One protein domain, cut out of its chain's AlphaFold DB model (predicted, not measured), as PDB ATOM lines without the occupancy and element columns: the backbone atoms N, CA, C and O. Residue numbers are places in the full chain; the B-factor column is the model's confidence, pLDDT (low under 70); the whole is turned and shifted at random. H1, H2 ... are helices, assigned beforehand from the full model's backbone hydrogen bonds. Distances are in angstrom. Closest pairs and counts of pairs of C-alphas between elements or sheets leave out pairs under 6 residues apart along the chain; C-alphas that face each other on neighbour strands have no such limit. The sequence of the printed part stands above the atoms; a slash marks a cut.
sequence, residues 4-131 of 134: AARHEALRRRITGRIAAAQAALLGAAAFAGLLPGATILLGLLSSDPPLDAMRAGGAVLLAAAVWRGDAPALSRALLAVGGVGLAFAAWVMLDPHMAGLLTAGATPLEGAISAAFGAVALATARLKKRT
ATOM      1  N   ALA A   4     208.244 187.174 163.517       71.31
ATOM      2  CA  ALA A   4     209.668 187.209 163.836       71.31
ATOM      3  C   ALA A   4     210.498 187.976 162.787       71.31
ATOM      4  O   ALA A   4     211.313 188.829 163.143       71.31
ATOM      5  N   ALA A   5     210.248 187.754 161.491       72.75
ATOM      6  CA  ALA A   5     210.948 188.457 160.414       72.75
ATOM      7  C   ALA A   5     210.602 189.958 160.377       72.75
ATOM      8  O   ALA A   5     211.448 190.795 160.049       72.75
ATOM      9  N   ARG A   6     209.370 190.320 160.759       76.81
ATOM     10  CA  ARG A   6     208.921 191.718 160.837       76.81
ATOM     11  C   ARG A   6     209.579 192.457 162.005       76.81
ATOM     12  O   ARG A   6     210.028 193.591 161.831       76.81
ATOM     13  N   HIS A   7     209.698 191.807 163.163       75.94
ATOM     14  CA  HIS A   7     210.399 192.348 164.332       75.94
ATOM     15  C   HIS A   7     211.905 192.524 164.092       75.94
ATOM     16  O   HIS A   7     212.464 193.560 164.455       75.94
ATOM     17  N   GLU A   8     212.553 191.566 163.427       75.12
ATOM     18  CA  GLU A   8     213.972 191.631 163.051       75.12
ATOM     19  C   GLU A   8     214.252 192.820 162.107       75.12
ATOM     20  O   GLU A   8     215.171 193.615 162.334       75.12
ATOM     21  N   ALA A   9     213.411 193.008 161.083       76.06
ATOM     22  CA  ALA A   9     213.528 194.118 160.136       76.06
ATOM     23  C   ALA A   9     213.291 195.489 160.796       76.06
ATOM     24  O   ALA A   9     214.023 196.448 160.524       76.06
ATOM     25  N   LEU A  10     212.303 195.586 161.693       80.56
ATOM     26  CA  LEU A  10     212.027 196.805 162.454       80.56
ATOM     27  C   LEU A  10     213.211 197.176 163.356       80.56
ATOM     28  O   LEU A  10     213.642 198.330 163.359       80.56
ATOM     29  N   ARG A  11     213.794 196.199 164.061       73.12
ATOM     30  CA  ARG A  11     214.970 196.412 164.919       73.12
ATOM     31  C   ARG A  11     216.175 196.905 164.131       73.12
ATOM     32  O   ARG A  11     216.779 197.897 164.531       73.12
ATOM     33  N   ARG A  12     216.490 196.292 162.983       74.69
ATOM     34  CA  ARG A  12     217.595 196.753 162.119       74.69
ATOM     35  C   ARG A  12     217.408 198.200 161.673       74.69
ATOM     36  O   ARG A  12     218.361 198.975 161.728       74.69
ATOM     37  N   ARG A  13     216.181 198.585 161.301       79.81
ATOM     38  CA  ARG A  13     215.853 199.976 160.946       79.81
ATOM     39  C   ARG A  13     216.033 200.932 162.122       79.81
ATOM     40  O   ARG A  13     216.623 201.991 161.936       79.81
ATOM     41  N   ILE A  14     215.558 200.572 163.316       81.81
ATOM     42  CA  ILE A  14     215.702 201.406 164.518       81.81
ATOM     43  C   ILE A  14     217.183 201.585 164.870       81.81
ATOM     44  O   ILE A  14     217.636 202.714 165.029       81.81
ATOM     45  N   THR A  15     217.964 200.504 164.911       78.62
ATOM     46  CA  THR A  15     219.403 200.567 165.214       78.62
ATOM     47  C   THR A  15     220.173 201.404 164.195       78.62
ATOM     48  O   THR A  15     221.007 202.216 164.588       78.62
ATOM     49  N   GLY A  16     219.877 201.253 162.900       75.06
ATOM     50  CA  GLY A  16     220.489 202.074 161.854       75.06
ATOM     51  C   GLY A  16     220.158 203.560 162.008       75.06
ATOM     52  O   GLY A  16     221.049 204.395 161.908       75.06
ATOM     53  N   ARG A  17     218.899 203.894 162.327       80.81
ATOM     54  CA  ARG A  17     218.470 205.282 162.575       80.81
ATOM     55  C   ARG A  17     219.135 205.891 163.806       80.81
ATOM     56  O   ARG A  17     219.573 207.031 163.732       80.81
ATOM     57  N   ILE A  18     219.242 205.142 164.905       79.31
ATOM     58  CA  ILE A  18     219.928 205.606 166.122       79.31
ATOM     59  C   ILE A  18     221.405 205.873 165.822       79.31
ATOM     60  O   ILE A  18     221.911 206.940 166.155       79.31
ATOM     61  N   ALA A  19     222.083 204.946 165.141       74.12
ATOM     62  CA  ALA A  19     223.486 205.120 164.780       74.12
ATOM     63  C   ALA A  19     223.703 206.306 163.827       74.12
ATOM     64  O   ALA A  19     224.648 207.068 164.010       74.12
ATOM     65  N   ALA A  20     222.814 206.504 162.849       75.31
ATOM     66  CA  ALA A  20     222.861 207.655 161.950       75.31
ATOM     67  C   ALA A  20     222.620 208.979 162.693       75.31
ATOM     68  O   ALA A  20     223.331 209.950 162.450       75.31
ATOM     69  N   ALA A  21     221.672 209.014 163.635       77.25
ATOM     70  CA  ALA A  21     221.428 210.185 164.472       77.25
ATOM     71  C   ALA A  21     222.642 210.512 165.356       77.25
ATOM     72  O   ALA A  21     223.042 211.669 165.441       77.25
ATOM     73  N   GLN A  22     223.279 209.503 165.957       77.62
ATOM     74  CA  GLN A  22     224.516 209.689 166.723       77.62
ATOM     75  C   GLN A  22     225.673 210.171 165.842       77.62
ATOM     76  O   GLN A  22     226.399 211.075 166.244       77.62
ATOM     77  N   ALA A  23     225.819 209.624 164.632       74.19
ATOM     78  CA  ALA A  23     226.821 210.083 163.675       74.19
ATOM     79  C   ALA A  23     226.605 211.553 163.289       74.19
ATOM     80  O   ALA A  23     227.556 212.329 163.284       74.19
ATOM     81  N   ALA A  24     225.357 211.950 163.022       74.19
ATOM     82  CA  ALA A  24     225.005 213.328 162.699       74.19
ATOM     83  C   ALA A  24     225.254 214.280 163.878       74.19
ATOM     84  O   ALA A  24     225.807 215.354 163.676       74.19
ATOM     85  N   LEU A  25     224.905 213.880 165.106       74.19
ATOM     86  CA  LEU A  25     225.136 214.682 166.313       74.19
ATOM     87  C   LEU A  25     226.629 214.872 166.600       74.19
ATOM     88  O   LEU A  25     227.059 215.987 166.874       74.19
ATOM     89  N   LEU A  26     227.429 213.809 166.489       69.88
ATOM     90  CA  LEU A  26     228.882 213.886 166.651       69.88
ATOM     91  C   LEU A  26     229.538 214.706 165.535       69.88
ATOM     92  O   LEU A  26     230.416 215.517 165.812       69.88
ATOM     93  N   GLY A  27     229.089 214.531 164.289       67.00
ATOM     94  CA  GLY A  27     229.570 215.305 163.147       67.00
ATOM     95  C   GLY A  27     229.228 216.789 163.274       67.00
ATOM     96  O   GLY A  27     230.087 217.632 163.044       67.00
ATOM     97  N   ALA A  28     228.011 217.112 163.717       68.88
ATOM     98  CA  ALA A  28     227.591 218.480 163.993       68.88
ATOM     99  C   ALA A  28     228.390 219.097 165.148       68.88
ATOM    100  O   ALA A  28     228.812 220.242 165.040       68.88
ATOM    101  N   ALA A  29     228.647 218.343 166.221       63.53
ATOM    102  CA  ALA A  29     229.452 218.813 167.346       63.53
ATOM    103  C   ALA A  29     230.922 219.055 166.955       63.53
ATOM    104  O   ALA A  29     231.489 220.070 167.343       63.53
ATOM    105  N   ALA A  30     231.518 218.170 166.149       63.47
ATOM    106  CA  ALA A  30     232.874 218.352 165.623       63.47
ATOM    107  C   ALA A  30     232.963 219.540 164.652       63.47
ATOM    108  O   ALA A  30     233.927 220.297 164.680       63.47
ATOM    109  N   PHE A  31     231.948 219.725 163.802       61.94
ATOM    110  CA  PHE A  31     231.882 220.863 162.887       61.94
ATOM    111  C   PHE A  31     231.686 222.184 163.639       61.94
ATOM    112  O   PHE A  31     232.324 223.174 163.302       61.94
ATOM    113  N   ALA A  32     230.857 222.195 164.687       59.50
ATOM    114  CA  ALA A  32     230.654 223.364 165.535       59.50
ATOM    115  C   ALA A  32     231.935 223.778 166.282       59.50
ATOM    116  O   ALA A  32     232.200 224.971 166.361       59.50
ATOM    117  N   GLY A  33     232.759 222.834 166.752       52.59
ATOM    118  CA  GLY A  33     234.078 223.144 167.335       52.59
ATOM    119  C   GLY A  33     235.089 223.717 166.328       52.59
ATOM    120  O   GLY A  33     235.974 224.486 166.683       52.59
ATOM    121  N   LEU A  34     234.912 223.422 165.036       47.34
ATOM    122  CA  LEU A  34     235.784 223.880 163.950       47.34
ATOM    123  C   LEU A  34     235.527 225.330 163.495       47.34
ATOM    124  O   LEU A  34     236.377 225.907 162.814       47.34
ATOM    125  N   LEU A  35     234.380 225.932 163.833       42.34
ATOM    126  CA  LEU A  35     234.071 227.317 163.462       42.34
ATOM    127  C   LEU A  35     234.635 228.314 164.497       42.34
ATOM    128  O   LEU A  35     234.245 228.270 165.667       42.34
ATOM    129  N   PRO A  36     235.486 229.280 164.090       38.41
ATOM    130  CA  PRO A  36     235.953 230.337 164.984       38.41
ATOM    131  C   PRO A  36     234.759 231.142 165.521       38.41
ATOM    132  O   PRO A  36     233.995 231.714 164.744       38.41
ATOM    133  N   GLY A  37     234.578 231.176 166.844       41.91
ATOM    134  CA  GLY A  37     233.454 231.864 167.497       41.91
ATOM    135  C   GLY A  37     232.179 231.026 167.672       41.91
ATOM    136  O   GLY A  37     231.212 231.517 168.249       41.91
ATOM    137  N   ALA A  38     232.167 229.756 167.253       42.19
ATOM    138  CA  ALA A  38     231.046 228.833 167.444       42.19
ATOM    139  C   ALA A  38     231.106 228.071 168.781       42.19
ATOM    140  O   ALA A  38     230.660 226.932 168.898       42.19
ATOM    141  N   THR A  39     231.508 228.765 169.849       40.41
ATOM    142  CA  THR A  39     231.141 228.401 171.231       40.41
ATOM    143  C   THR A  39     229.616 228.289 171.419       40.41
ATOM    144  O   THR A  39     229.132 227.824 172.450       40.41
ATOM    145  N   ILE A  40     228.825 228.702 170.423       46.12
ATOM    146  CA  ILE A  40     227.403 228.986 170.547       46.12
ATOM    147  C   ILE A  40     226.644 228.460 169.326       46.12
ATOM    148  O   ILE A  40     226.177 229.206 168.473       46.12
ATOM    149  N   LEU A  41     226.447 227.151 169.258       38.97
ATOM    150  CA  LEU A  41     225.128 226.672 168.825       38.97
ATOM    151  C   LEU A  41     224.446 225.813 169.890       38.97
ATOM    152  O   LEU A  41     223.243 225.590 169.814       38.97
ATOM    153  N   LEU A  42     225.176 225.431 170.948       41.47
ATOM    154  CA  LEU A  42     224.602 224.777 172.122       41.47
ATOM    155  C   LEU A  42     225.185 225.236 173.471       41.47
ATOM    156  O   LEU A  42     224.600 224.883 174.485       41.47
ATOM    157  N   GLY A  43     226.304 225.980 173.537       44.28
ATOM    158  CA  GLY A  43     226.909 226.401 174.820       44.28
ATOM    159  C   GLY A  43     227.233 225.245 175.786       44.28
ATOM    160  O   GLY A  43     227.424 225.467 176.977       44.28
ATOM    161  N   LEU A  44     227.231 224.008 175.277       48.06
ATOM    162  CA  LEU A  44     227.173 222.768 176.056       48.06
ATOM    163  C   LEU A  44     228.504 222.005 176.066       48.06
ATOM    164  O   LEU A  44     228.648 221.101 176.883       48.06
ATOM    165  N   LEU A  45     229.443 222.330 175.168       50.78
ATOM    166  CA  LEU A  45     230.703 221.602 174.989       50.78
ATOM    167  C   LEU A  45     231.860 222.554 174.640       50.78
ATOM    168  O   LEU A  45     231.753 223.341 173.701       50.78
ATOM    169  N   SER A  46     232.970 222.422 175.367       56.00
ATOM    170  CA  SER A  46     234.281 222.981 175.052       56.00
ATOM    171  C   SER A  46     234.760 222.519 173.666       56.00
ATOM    172  O   SER A  46     234.537 221.371 173.244       56.00
ATOM    173  N   SER A  47     235.399 223.453 172.961       60.50
ATOM    174  CA  SER A  47     236.096 223.280 171.685       60.50
ATOM    175  C   SER A  47     237.591 223.122 171.982       60.50
ATOM    176  O   SER A  47     238.355 224.082 171.898       60.50
ATOM    177  N   ASP A  48     238.001 221.910 172.354       64.69
ATOM    178  CA  ASP A  48     239.412 221.524 172.420       64.69
ATOM    179  C   ASP A  48     239.733 220.625 171.203       64.69
ATOM    180  O   ASP A  48     239.006 219.656 170.956       64.69
ATOM    181  N   PRO A  49     240.841 220.862 170.469       66.06
ATOM    182  CA  PRO A  49     241.217 220.076 169.287       66.06
ATOM    183  C   PRO A  49     241.171 218.542 169.460       66.06
ATOM    184  O   PRO A  49     240.672 217.856 168.560       66.06
ATOM    185  N   PRO A  50     241.641 217.953 170.582       68.94
ATOM    186  CA  PRO A  50     241.529 216.509 170.793       68.94
ATOM    187  C   PRO A  50     240.079 216.027 170.952       68.94
ATOM    188  O   PRO A  50     239.754 214.927 170.497       68.94
ATOM    189  N   LEU A  51     239.184 216.834 171.534       67.44
ATOM    190  CA  LEU A  51     237.766 216.484 171.660       67.44
ATOM    191  C   LEU A  51     237.065 216.477 170.307       67.44
ATOM    192  O   LEU A  51     236.284 215.567 170.018       67.44
ATOM    193  N   ASP A  52     237.373 217.447 169.454       71.56
ATOM    194  CA  ASP A  52     236.785 217.520 168.119       71.56
ATOM    195  C   ASP A  52     237.268 216.379 167.224       71.56
ATOM    196  O   ASP A  52     236.462 215.776 166.509       71.56
ATOM    197  N   ALA A  53     238.537 215.976 167.344       70.62
ATOM    198  CA  ALA A  53     239.060 214.787 166.676       70.62
ATOM    199  C   ALA A  53     238.346 213.501 167.133       70.62
ATOM    200  O   ALA A  53     237.985 212.662 166.303       70.62
ATOM    201  N   MET A  54     238.078 213.351 168.437       72.38
ATOM    202  CA  MET A  54     237.320 212.211 168.966       72.38
ATOM    203  C   MET A  54     235.877 212.185 168.447       72.38
ATOM    204  O   MET A  54     235.392 211.131 168.023       72.38
ATOM    205  N   ARG A  55     235.191 213.335 168.440       74.56
ATOM    206  CA  ARG A  55     233.819 213.462 167.921       74.56
ATOM    207  C   ARG A  55     233.769 213.137 166.428       74.56
ATOM    208  O   ARG A  55     232.953 212.313 166.015       74.56
ATOM    209  N   ALA A  56     234.680 213.703 165.637       73.81
ATOM    210  CA  ALA A  56     234.792 213.429 164.208       73.81
ATOM    211  C   ALA A  56     235.086 211.945 163.936       73.81
ATOM    212  O   ALA A  56     234.413 211.322 163.114       73.81
ATOM    213  N   GLY A  57     236.025 211.345 164.672       76.81
ATOM    214  CA  GLY A  57     236.349 209.922 164.560       76.81
ATOM    215  C   GLY A  57     235.150 209.019 164.864       76.81
ATOM    216  O   GLY A  57     234.861 208.095 164.102       76.81
ATOM    217  N   GLY A  58     234.398 209.318 165.929       73.56
ATOM    218  CA  GLY A  58     233.164 208.608 166.270       73.56
ATOM    219  C   GLY A  58     232.071 208.761 165.205       73.56
ATOM    220  O   GLY A  58     231.426 207.773 164.843       73.56
ATOM    221  N   ALA A  59     231.904 209.967 164.655       74.88
ATOM    222  CA  ALA A  59     230.959 210.246 163.576       74.88
ATOM    223  C   ALA A  59     231.290 209.449 162.309       74.88
ATOM    224  O   ALA A  59     230.419 208.780 161.755       74.88
ATOM    225  N   VAL A  60     232.558 209.463 161.887       80.50
ATOM    226  CA  VAL A  60     233.040 208.738 160.704       80.50
ATOM    227  C   VAL A  60     232.899 207.231 160.896       80.50
ATOM    228  O   VAL A  60     232.409 206.550 159.996       80.50
ATOM    229  N   LEU A  61     233.259 206.694 162.066       80.19
ATOM    230  CA  LEU A  61     233.108 205.268 162.372       80.19
ATOM    231  C   LEU A  61     231.648 204.811 162.291       80.19
ATOM    232  O   LEU A  61     231.361 203.776 161.686       80.19
ATOM    233  N   LEU A  62     230.720 205.578 162.872       76.12
ATOM    234  CA  LEU A  62     229.293 205.259 162.819       76.12
ATOM    235  C   LEU A  62     228.725 205.431 161.411       76.12
ATOM    236  O   LEU A  62     228.022 204.539 160.939       76.12
ATOM    237  N   ALA A  63     229.062 206.515 160.711       76.44
ATOM    238  CA  ALA A  63     228.623 206.753 159.339       76.44
ATOM    239  C   ALA A  63     229.117 205.651 158.391       76.44
ATOM    240  O   ALA A  63     228.327 205.099 157.627       76.44
ATOM    241  N   ALA A  64     230.388 205.253 158.494       79.44
ATOM    242  CA  ALA A  64     230.956 204.164 157.706       79.44
ATOM    243  C   ALA A  64     230.280 202.822 158.019       79.44
ATOM    244  O   ALA A  64     230.006 202.037 157.110       79.44
ATOM    245  N   ALA A  65     229.982 202.550 159.290       79.69
ATOM    246  CA  ALA A  65     229.309 201.320 159.686       79.69
ATOM    247  C   ALA A  65     227.838 201.273 159.241       79.69
ATOM    248  O   ALA A  65     227.347 200.207 158.870       79.69
ATOM    249  N   VAL A  66     227.145 202.417 159.234       80.06
ATOM    250  CA  VAL A  66     225.795 202.554 158.669       80.06
ATOM    251  C   VAL A  66     225.832 202.381 157.152       80.06
ATOM    252  O   VAL A  66     225.025 201.628 156.612       80.06
ATOM    253  N   TRP A  67     226.788 203.017 156.470       80.69
ATOM    254  CA  TRP A  67     226.919 202.964 155.013       80.69
ATOM    255  C   TRP A  67     227.238 201.559 154.498       80.69
ATOM    256  O   TRP A  67     226.648 201.113 153.519       80.69
ATOM    257  N   ARG A  68     228.102 200.814 155.201       78.81
ATOM    258  CA  ARG A  68     228.401 199.411 154.868       78.81
ATOM    259  C   ARG A  68     227.203 198.476 155.054       78.81
ATOM    260  O   ARG A  68     227.254 197.351 154.574       78.81
ATOM    261  N   GLY A  69     226.162 198.892 155.781       66.50
ATOM    262  CA  GLY A  69     224.970 198.076 156.050       66.50
ATOM    263  C   GLY A  69     225.243 196.800 156.857       66.50
ATOM    264  O   GLY A  69     224.334 195.995 157.068       66.50
ATOM    265  N   ASP A  70     226.479 196.612 157.322       75.56
ATOM    266  CA  ASP A  70     226.941 195.358 157.887       75.56
ATOM    267  C   ASP A  70     226.683 195.308 159.396       75.56
ATOM    268  O   ASP A  70     227.091 196.168 160.190       75.56
ATOM    269  N   ALA A  71     225.949 194.283 159.810       70.00
ATOM    270  CA  ALA A  71     225.455 194.164 161.166       70.00
ATOM    271  C   ALA A  71     226.586 194.063 162.224       70.00
ATOM    272  O   ALA A  71     226.546 194.826 163.202       70.00
ATOM    273  N   PRO A  72     227.593 193.187 162.077       75.88
ATOM    274  CA  PRO A  72     228.764 193.153 162.951       75.88
ATOM    275  C   PRO A  72     229.542 194.474 162.980       75.88
ATOM    276  O   PRO A  72     229.910 194.919 164.069       75.88
ATOM    277  N   ALA A  73     229.746 195.133 161.834       78.19
ATOM    278  CA  ALA A  73     230.467 196.406 161.770       78.19
ATOM    279  C   ALA A  73     229.770 197.496 162.598       78.19
ATOM    280  O   ALA A  73     230.406 198.148 163.425       78.19
ATOM    281  N   LEU A  74     228.447 197.616 162.465       77.38
ATOM    282  CA  LEU A  74     227.642 198.561 163.243       77.38
ATOM    283  C   LEU A  74     227.672 198.267 164.746       77.38
ATOM    284  O   LEU A  74     227.730 199.186 165.555       77.38
ATOM    285  N   SER A  75     227.664 196.989 165.135       79.12
ATOM    286  CA  SER A  75     227.762 196.611 166.549       79.12
ATOM    287  C   SER A  75     229.122 196.980 167.138       79.12
ATOM    288  O   SER A  75     229.170 197.534 168.232       79.12
ATOM    289  N   ARG A  76     230.214 196.713 166.412       82.50
ATOM    290  CA  ARG A  76     231.573 197.078 166.835       82.50
ATOM    291  C   ARG A  76     231.743 198.590 166.928       82.50
ATOM    292  O   ARG A  76     232.285 199.054 167.920       82.50
ATOM    293  N   ALA A  77     231.228 199.341 165.954       79.69
ATOM    294  CA  ALA A  77     231.262 200.800 165.975       79.69
ATOM    295  C   ALA A  77     230.491 201.368 167.179       79.69
ATOM    296  O   ALA A  77     231.034 202.184 167.913       79.69
ATOM    297  N   LEU A  78     229.275 200.879 167.448       78.81
ATOM    298  CA  LEU A  78     228.490 201.288 168.621       78.81
ATOM    299  C   LEU A  78     229.170 200.916 169.947       78.81
ATOM    300  O   LEU A  78     229.113 201.692 170.895       78.81
ATOM    301  N   LEU A  79     229.826 199.754 170.030       82.00
ATOM    302  CA  LEU A  79     230.599 199.367 171.215       82.00
ATOM    303  C   LEU A  79     231.838 200.243 171.404       82.00
ATOM    304  O   LEU A  79     232.119 200.634 172.530       82.00
ATOM    305  N   ALA A  80     232.555 200.557 170.324       81.44
ATOM    306  CA  ALA A  80     233.733 201.413 170.367       81.44
ATOM    307  C   ALA A  80     233.354 202.839 170.783       81.44
ATOM    308  O   ALA A  80     233.876 203.337 171.771       81.44
ATOM    309  N   VAL A  81     232.382 203.458 170.104       78.50
ATOM    310  CA  VAL A  81     231.890 204.801 170.455       78.50
ATOM    311  C   VAL A  81     231.292 204.814 171.862       78.50
ATOM    312  O   VAL A  81     231.557 205.728 172.636       78.50
ATOM    313  N   GLY A  82     230.544 203.768 172.220       76.19
ATOM    314  CA  GLY A  82     229.966 203.607 173.549       76.19
ATOM    315  C   GLY A  82     231.010 203.533 174.662       76.19
ATOM    316  O   GLY A  82     230.916 204.241 175.663       76.19
ATOM    317  N   GLY A  83     232.021 202.683 174.470       78.44
ATOM    318  CA  GLY A  83     233.123 202.496 175.409       78.44
ATOM    319  C   GLY A  83     233.999 203.737 175.531       78.44
ATOM    320  O   GLY A  83     234.317 204.138 176.643       78.44
ATOM    321  N   VAL A  84     234.321 204.383 174.410       79.31
ATOM    322  CA  VAL A  84     235.098 205.629 174.391       79.31
ATOM    323  C   VAL A  84     234.348 206.758 175.102       79.31
ATOM    324  O   VAL A  84     234.950 207.454 175.911       79.31
ATOM    325  N   GLY A  85     233.036 206.906 174.880       76.00
ATOM    326  CA  GLY A  85     232.224 207.925 175.556       76.00
ATOM    327  C   GLY A  85     232.155 207.742 177.076       76.00
ATOM    328  O   GLY A  85     232.282 208.713 177.820       76.00
ATOM    329  N   LEU A  86     232.021 206.499 177.554       78.44
ATOM    330  CA  LEU A  86     232.060 206.201 178.992       78.44
ATOM    331  C   LEU A  86     233.457 206.357 179.592       78.44
ATOM    332  O   LEU A  86     233.576 206.875 180.696       78.44
ATOM    333  N   ALA A  87     234.500 205.914 178.886       79.75
ATOM    334  CA  ALA A  87     235.878 206.069 179.339       79.75
ATOM    335  C   ALA A  87     236.237 207.551 179.470       79.75
ATOM    336  O   ALA A  87     236.780 207.952 180.493       79.75
ATOM    337  N   PHE A  88     235.854 208.365 178.483       77.00
ATOM    338  CA  PHE A  88     236.003 209.812 178.542       77.00
ATOM    339  C   PHE A  88     235.253 210.400 179.741       77.00
ATOM    340  O   PHE A  88     235.857 211.103 180.541       77.00
ATOM    341  N   ALA A  89     233.976 210.057 179.933       76.69
ATOM    342  CA  ALA A  89     233.200 210.551 181.069       76.69
ATOM    343  C   ALA A  89     233.818 210.175 182.427       76.69
ATOM    344  O   ALA A  89     233.927 211.027 183.305       76.69
ATOM    345  N   ALA A  90     234.261 208.925 182.592       81.06
ATOM    346  CA  ALA A  90     234.934 208.467 183.805       81.06
ATOM    347  C   ALA A  90     236.249 209.221 184.044       81.06
ATOM    348  O   ALA A  90     236.555 209.587 185.176       81.06
ATOM    349  N   TRP A  91     237.003 209.488 182.979       79.94
ATOM    350  CA  TRP A  91     238.255 210.226 183.063       79.94
ATOM    351  C   TRP A  91     238.038 211.696 183.404       79.94
ATOM    352  O   TRP A  91     238.747 212.210 184.250       79.94
ATOM    353  N   VAL A  92     237.026 212.352 182.828       75.25
ATOM    354  CA  VAL A  92     236.662 213.739 183.169       75.25
ATOM    355  C   VAL A  92     236.280 213.873 184.644       75.25
ATOM    356  O   VAL A  92     236.569 214.897 185.255       75.25
ATOM    357  N   MET A  93     235.675 212.841 185.246       77.50
ATOM    358  CA  MET A  93     235.409 212.835 186.691       77.50
ATOM    359  C   MET A  93     236.674 212.685 187.547       77.50
ATOM    360  O   MET A  93     236.673 213.123 188.694       77.50
ATOM    361  N   LEU A  94     237.725 212.052 187.019       80.69
ATOM    362  CA  LEU A  94     239.005 211.861 187.711       80.69
ATOM    363  C   LEU A  94     239.940 213.059 187.522       80.69
ATOM    364  O   LEU A  94     240.597 213.487 188.466       80.69
ATOM    365  N   ASP A  95     239.999 213.579 186.301       79.38
ATOM    366  CA  ASP A  95     240.837 214.692 185.894       79.38
ATOM    367  C   ASP A  95     240.178 215.454 184.725       79.38
ATOM    368  O   ASP A  95     240.217 214.993 183.574       79.38
ATOM    369  N   PRO A  96     239.592 216.637 184.987       71.81
ATOM    370  CA  PRO A  96     238.923 217.436 183.967       71.81
ATOM    371  C   PRO A  96     239.885 218.004 182.916       71.81
ATOM    372  O   PRO A  96     239.437 218.356 181.829       71.81
ATOM    373  N   HIS A  97     241.195 218.061 183.174       69.12
ATOM    374  CA  HIS A  97     242.189 218.495 182.185       69.12
ATOM    375  C   HIS A  97     242.823 217.327 181.418       69.12
ATOM    376  O   HIS A  97     243.643 217.560 180.528       69.12
ATOM    377  N   MET A  98     242.446 216.079 181.729       70.50
ATOM    378  CA  MET A  98     243.030 214.858 181.159       70.50
ATOM    379  C   MET A  98     244.568 214.894 181.138       70.50
ATOM    380  O   MET A  98     245.184 214.738 180.089       70.50
ATOM    381  N   ALA A  99     245.212 215.136 182.276       74.44
ATOM    382  CA  ALA A  99     246.663 215.280 182.399       74.44
ATOM    383  C   ALA A  99     247.264 216.395 181.513       74.44
ATOM    384  O   ALA A  99     248.404 216.296 181.062       74.44
ATOM    385  N   GLY A 100     246.494 217.458 181.255       68.88
ATOM    386  CA  GLY A 100     246.903 218.603 180.435       68.88
ATOM    387  C   GLY A 100     246.639 218.442 178.935       68.88
ATOM    388  O   GLY A 100     247.038 219.307 178.160       68.88
ATOM    389  N   LEU A 101     245.962 217.367 178.511       67.56
ATOM    390  CA  LEU A 101     245.541 217.186 177.115       67.56
ATOM    391  C   LEU A 101     244.447 218.179 176.706       67.56
ATOM    392  O   LEU A 101     244.367 218.553 175.538       67.56
ATOM    393  N   LEU A 102     243.593 218.574 177.654       63.81
ATOM    394  CA  LEU A 102     242.536 219.558 177.439       63.81
ATOM    395  C   LEU A 102     243.000 220.915 177.951       63.81
ATOM    396  O   LEU A 102     243.136 221.120 179.159       63.81
ATOM    397  N   THR A 103     243.219 221.842 177.022       65.81
ATOM    398  CA  THR A 103     243.702 223.192 177.324       65.81
ATOM    399  C   THR A 103     242.683 224.026 178.092       65.81
ATOM    400  O   THR A 103     243.075 224.774 178.985       65.81
ATOM    401  N   ALA A 104     241.389 223.878 177.797       64.62
ATOM    402  CA  ALA A 104     240.315 224.532 178.549       64.62
ATOM    403  C   ALA A 104     239.767 223.661 179.697       64.62
ATOM    404  O   ALA A 104     239.226 224.185 180.671       64.62
ATOM    405  N   GLY A 105     239.954 222.340 179.608       61.91
ATOM    406  CA  GLY A 105     239.344 221.358 180.504       61.91
ATOM    407  C   GLY A 105     237.911 221.010 180.099       61.91
ATOM    408  O   GLY A 105     237.184 221.823 179.533       61.91
ATOM    409  N   ALA A 106     237.500 219.778 180.388       67.38
ATOM    410  CA  ALA A 106     236.145 219.310 180.142       67.38
ATOM    411  C   ALA A 106     235.217 219.740 181.276       67.38
ATOM    412  O   ALA A 106     235.494 219.517 182.459       67.38
ATOM    413  N   THR A 107     234.068 220.308 180.922       71.56
ATOM    414  CA  THR A 107     233.047 220.628 181.920       71.56
ATOM    415  C   THR A 107     232.332 219.354 182.414       71.56
ATOM    416  O   THR A 107     232.218 218.368 181.678       71.56
ATOM    417  N   PRO A 108     231.764 219.347 183.637       67.56
ATOM    418  CA  PRO A 108     230.995 218.203 184.152       67.56
ATOM    419  C   PRO A 108     229.824 217.808 183.238       67.56
ATOM    420  O   PRO A 108     229.439 216.641 183.151       67.56
ATOM    421  N   LEU A 109     229.276 218.795 182.531       67.62
ATOM    422  CA  LEU A 109     228.198 218.634 181.568       67.62
ATOM    423  C   LEU A 109     228.644 217.831 180.338       67.62
ATOM    424  O   LEU A 109     227.905 216.971 179.869       67.62
ATOM    425  N   GLU A 110     229.877 218.019 179.870       65.19
ATOM    426  CA  GLU A 110     230.457 217.241 178.768       65.19
ATOM    427  C   GLU A 110     230.682 215.783 179.148       65.19
ATOM    428  O   GLU A 110     230.433 214.884 178.338       65.19
ATOM    429  N   GLY A 111     231.099 215.543 180.393       67.81
ATOM    430  CA  GLY A 111     231.173 214.204 180.969       67.81
ATOM    431  C   GLY A 111     229.795 213.535 181.005       67.81
ATOM    432  O   GLY A 111     229.644 212.410 180.529       67.81
ATOM    433  N   ALA A 112     228.765 214.243 181.479       71.81
ATOM    434  CA  ALA A 112     227.394 213.732 181.535       71.81
ATOM    435  C   ALA A 112     226.814 213.429 180.140       71.81
ATOM    436  O   ALA A 112     226.224 212.366 179.930       71.81
ATOM    437  N   ILE A 113     227.024 214.321 179.166       70.06
ATOM    438  CA  ILE A 113     226.601 214.121 177.773       70.06
ATOM    439  C   ILE A 113     227.333 212.917 177.172       70.06
ATOM    440  O   ILE A 113     226.693 212.038 176.593       70.06
ATOM    441  N   SER A 114     228.650 212.818 177.356       72.19
ATOM    442  CA  SER A 114     229.451 211.700 176.841       72.19
ATOM    443  C   SER A 114     229.048 210.362 177.461       72.19
ATOM    444  O   SER A 114     228.948 209.362 176.748       72.19
ATOM    445  N   ALA A 115     228.721 210.345 178.756       72.88
ATOM    446  CA  ALA A 115     228.181 209.168 179.428       72.88
ATOM    447  C   ALA A 115     226.805 208.773 178.876       72.88
ATOM    448  O   ALA A 115     226.571 207.592 178.617       72.88
ATOM    449  N   ALA A 116     225.910 209.739 178.644       75.06
ATOM    450  CA  ALA A 116     224.592 209.486 178.068       75.06
ATOM    451  C   ALA A 116     224.695 208.926 176.640       75.06
ATOM    452  O   ALA A 116     224.089 207.896 176.333       75.06
ATOM    453  N   PHE A 117     225.522 209.531 175.780       74.31
ATOM    454  CA  PHE A 117     225.810 209.006 174.440       74.31
ATOM    455  C   PHE A 117     226.425 207.607 174.502       74.31
ATOM    456  O   PHE A 117     226.004 206.712 173.760       74.31
ATOM    457  N   GLY A 118     227.376 207.410 175.417       73.69
ATOM    458  CA  GLY A 118     228.045 206.140 175.649       73.69
ATOM    459  C   GLY A 118     227.063 205.030 176.031       73.69
ATOM    460  O   GLY A 118     227.032 203.963 175.413       73.69
ATOM    461  N   ALA A 119     226.190 205.320 176.998       75.88
ATOM    462  CA  ALA A 119     225.148 204.422 177.476       75.88
ATOM    463  C   ALA A 119     224.129 204.082 176.381       75.88
ATOM    464  O   ALA A 119     223.790 202.909 176.216       75.88
ATOM    465  N   VAL A 120     223.686 205.063 175.586       78.19
ATOM    466  CA  VAL A 120     222.764 204.834 174.460       78.19
ATOM    467  C   VAL A 120     223.414 203.954 173.391       78.19
ATOM    468  O   VAL A 120     222.787 203.002 172.922       78.19
ATOM    469  N   ALA A 121     224.678 204.202 173.036       75.56
ATOM    470  CA  ALA A 121     225.399 203.388 172.056       75.56
ATOM    471  C   ALA A 121     225.586 201.937 172.545       75.56
ATOM    472  O   ALA A 121     225.307 200.986 171.809       75.56
ATOM    473  N   LEU A 122     225.949 201.746 173.819       77.75
ATOM    474  CA  LEU A 122     226.072 200.428 174.455       77.75
ATOM    475  C   LEU A 122     224.735 199.693 174.574       77.75
ATOM    476  O   LEU A 122     224.664 198.501 174.266       77.75
ATOM    477  N   ALA A 123     223.668 200.379 174.984       78.06
ATOM    478  CA  ALA A 123     222.323 199.813 175.040       78.06
ATOM    479  C   ALA A 123     221.866 199.359 173.646       78.06
ATOM    480  O   ALA A 123     221.367 198.242 173.481       78.06
ATOM    481  N   THR A 124     222.135 200.177 172.627       75.12
ATOM    482  CA  THR A 124     221.832 199.874 171.223       75.12
ATOM    483  C   THR A 124     222.642 198.676 170.715       75.12
ATOM    484  O   THR A 124     222.100 197.799 170.041       75.12
ATOM    485  N   ALA A 125     223.919 198.565 171.089       74.19
ATOM    486  CA  ALA A 125     224.742 197.400 170.769       74.19
ATOM    487  C   ALA A 125     224.259 196.118 171.479       74.19
ATOM    488  O   ALA A 125     224.244 195.043 170.876       74.19
ATOM    489  N   ARG A 126     223.825 196.210 172.745       72.38
ATOM    490  CA  ARG A 126     223.307 195.069 173.526       72.38
ATOM    491  C   ARG A 126     221.965 194.555 173.009       72.38
ATOM    492  O   ARG A 126     221.771 193.342 172.959       72.38
ATOM    493  N   LEU A 127     221.081 195.446 172.555       68.06
ATOM    494  CA  LEU A 127     219.820 195.088 171.887       68.06
ATOM    495  C   LEU A 127     220.030 194.189 170.661       68.06
ATOM    496  O   LEU A 127     219.159 193.384 170.338       68.06
ATOM    497  N   LYS A 128     221.196 194.302 170.019       61.31
ATOM    498  CA  LYS A 128     221.589 193.509 168.854       61.31
ATOM    499  C   LYS A 128     222.254 192.172 169.201       61.31
ATOM    500  O   LYS A 128     222.094 191.217 168.456       61.31
ATOM    501  N   LYS A 129     222.982 192.084 170.322       54.91
ATOM    502  CA  LYS A 129     223.619 190.832 170.791       54.91
ATOM    503  C   LYS A 129     222.627 189.828 171.389       54.91
ATOM    504  O   LYS A 129     222.887 188.633 171.362       54.91
ATOM    505  N   ARG A 130     221.495 190.289 171.931       51.53
ATOM    506  CA  ARG A 130     220.498 189.418 172.587       51.53
ATOM    507  C   ARG A 130     219.730 188.480 171.640       51.53
ATOM    508  O   ARG A 130     218.948 187.678 172.129       51.53
ATOM    509  N   THR A 131     219.930 188.577 170.327       44.19
ATOM    510  CA  THR A 131     219.259 187.745 169.309       44.19
ATOM    511  C   THR A 131     220.192 186.761 168.599       44.19
ATOM    512  O   THR A 131     219.729 185.993 167.768       44.19
TER     513      THR A 131
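Overview. This is residues 4 to 131 of the 134 residues of an uncharacterized protein of Microbacterium lushaniae (UniProt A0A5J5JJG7). What shape do these atoms make? They form an elongated up-and-down bundle of four helices, each running against the one before it, in two close pairs, H1 with H2 and H3 with H4; the long links from H1 to H2 and from H3 to H4 both lie at one end of the bundle, while the tight turn from H2 to H3 lies toward the other. What is it made of, and how large is it? The printed part has 128 residues, with four named helices in the order H1, H2, H3, H4 and no named strand, and its class is all helix. It is compact, with a radius of gyration of the C-alphas of 15.4 A, and spans 50 by 29 by 19 A.

Along the chain. Where does the first helix run? H1, residues 4 to 34, is the longest helix; it goes from C-alpha 4 at (209.668, 187.209, 163.836) to C-alpha 34 at (235.784, 223.880, 163.950), 45.0 A. Which helices follow? H2 is residues 49 to 67, 26.5 A from first to last C-alpha, and H3 is residues 71 to 94, 34.7 A. Where does the last one end? H4, residues 108 to 129, is 31.3 A long and ends with C-alpha 129 at (223.619, 190.832, 170.791).

Arrangement. How does H1 stand to the others? H1 and H2 form a helical hairpin and touch, closest at the C-alphas of Ala 23 and Ala 59, 4.1 A, at a shallow tilt of 28 degrees, opposite ways. H1 touches H4 with residues 15 to 22 alone, closest at the C-alphas of Thr 15 and Thr 124, 6.5 A. H1 and H3 are close but not clearly touching, with the C-alphas of Ala 19 and Leu 78 closest at 7.4 A. What of the other hairpins? H2 touches H3 with residues 58 to 66 alone, closest at the C-alphas of Ala 65 and Leu 74, 4.8 A, at a shallow tilt of 19 degrees, opposite ways. H3 and H4 touch, closest at the C-alphas of Gly 82 and Gly 118, 3.8 A, at a shallow tilt of 28 degrees, opposite ways; H2 and H4 are apart. What do the backbone atoms show? Each O i to N i+4 pair is within hydrogen-bond range in H1, H2 and H3, and 17 of 18 are in H4.

Size, cuts and confidence. How far does it reach? The two C-alphas farthest apart, those of Ala 4 and Gly 100, are 51.5 A apart, and the printed part has no cut. Which links are long? Residues 35 to 48, from H1 to H2, and residues 95 to 107, from H3 to H4, are long links. Where is confidence low? The mean pLDDT of the printed part is 70.1, and 44 residues are under 70, among them residues 26 to 51, 100 to 106 and 127 to 131.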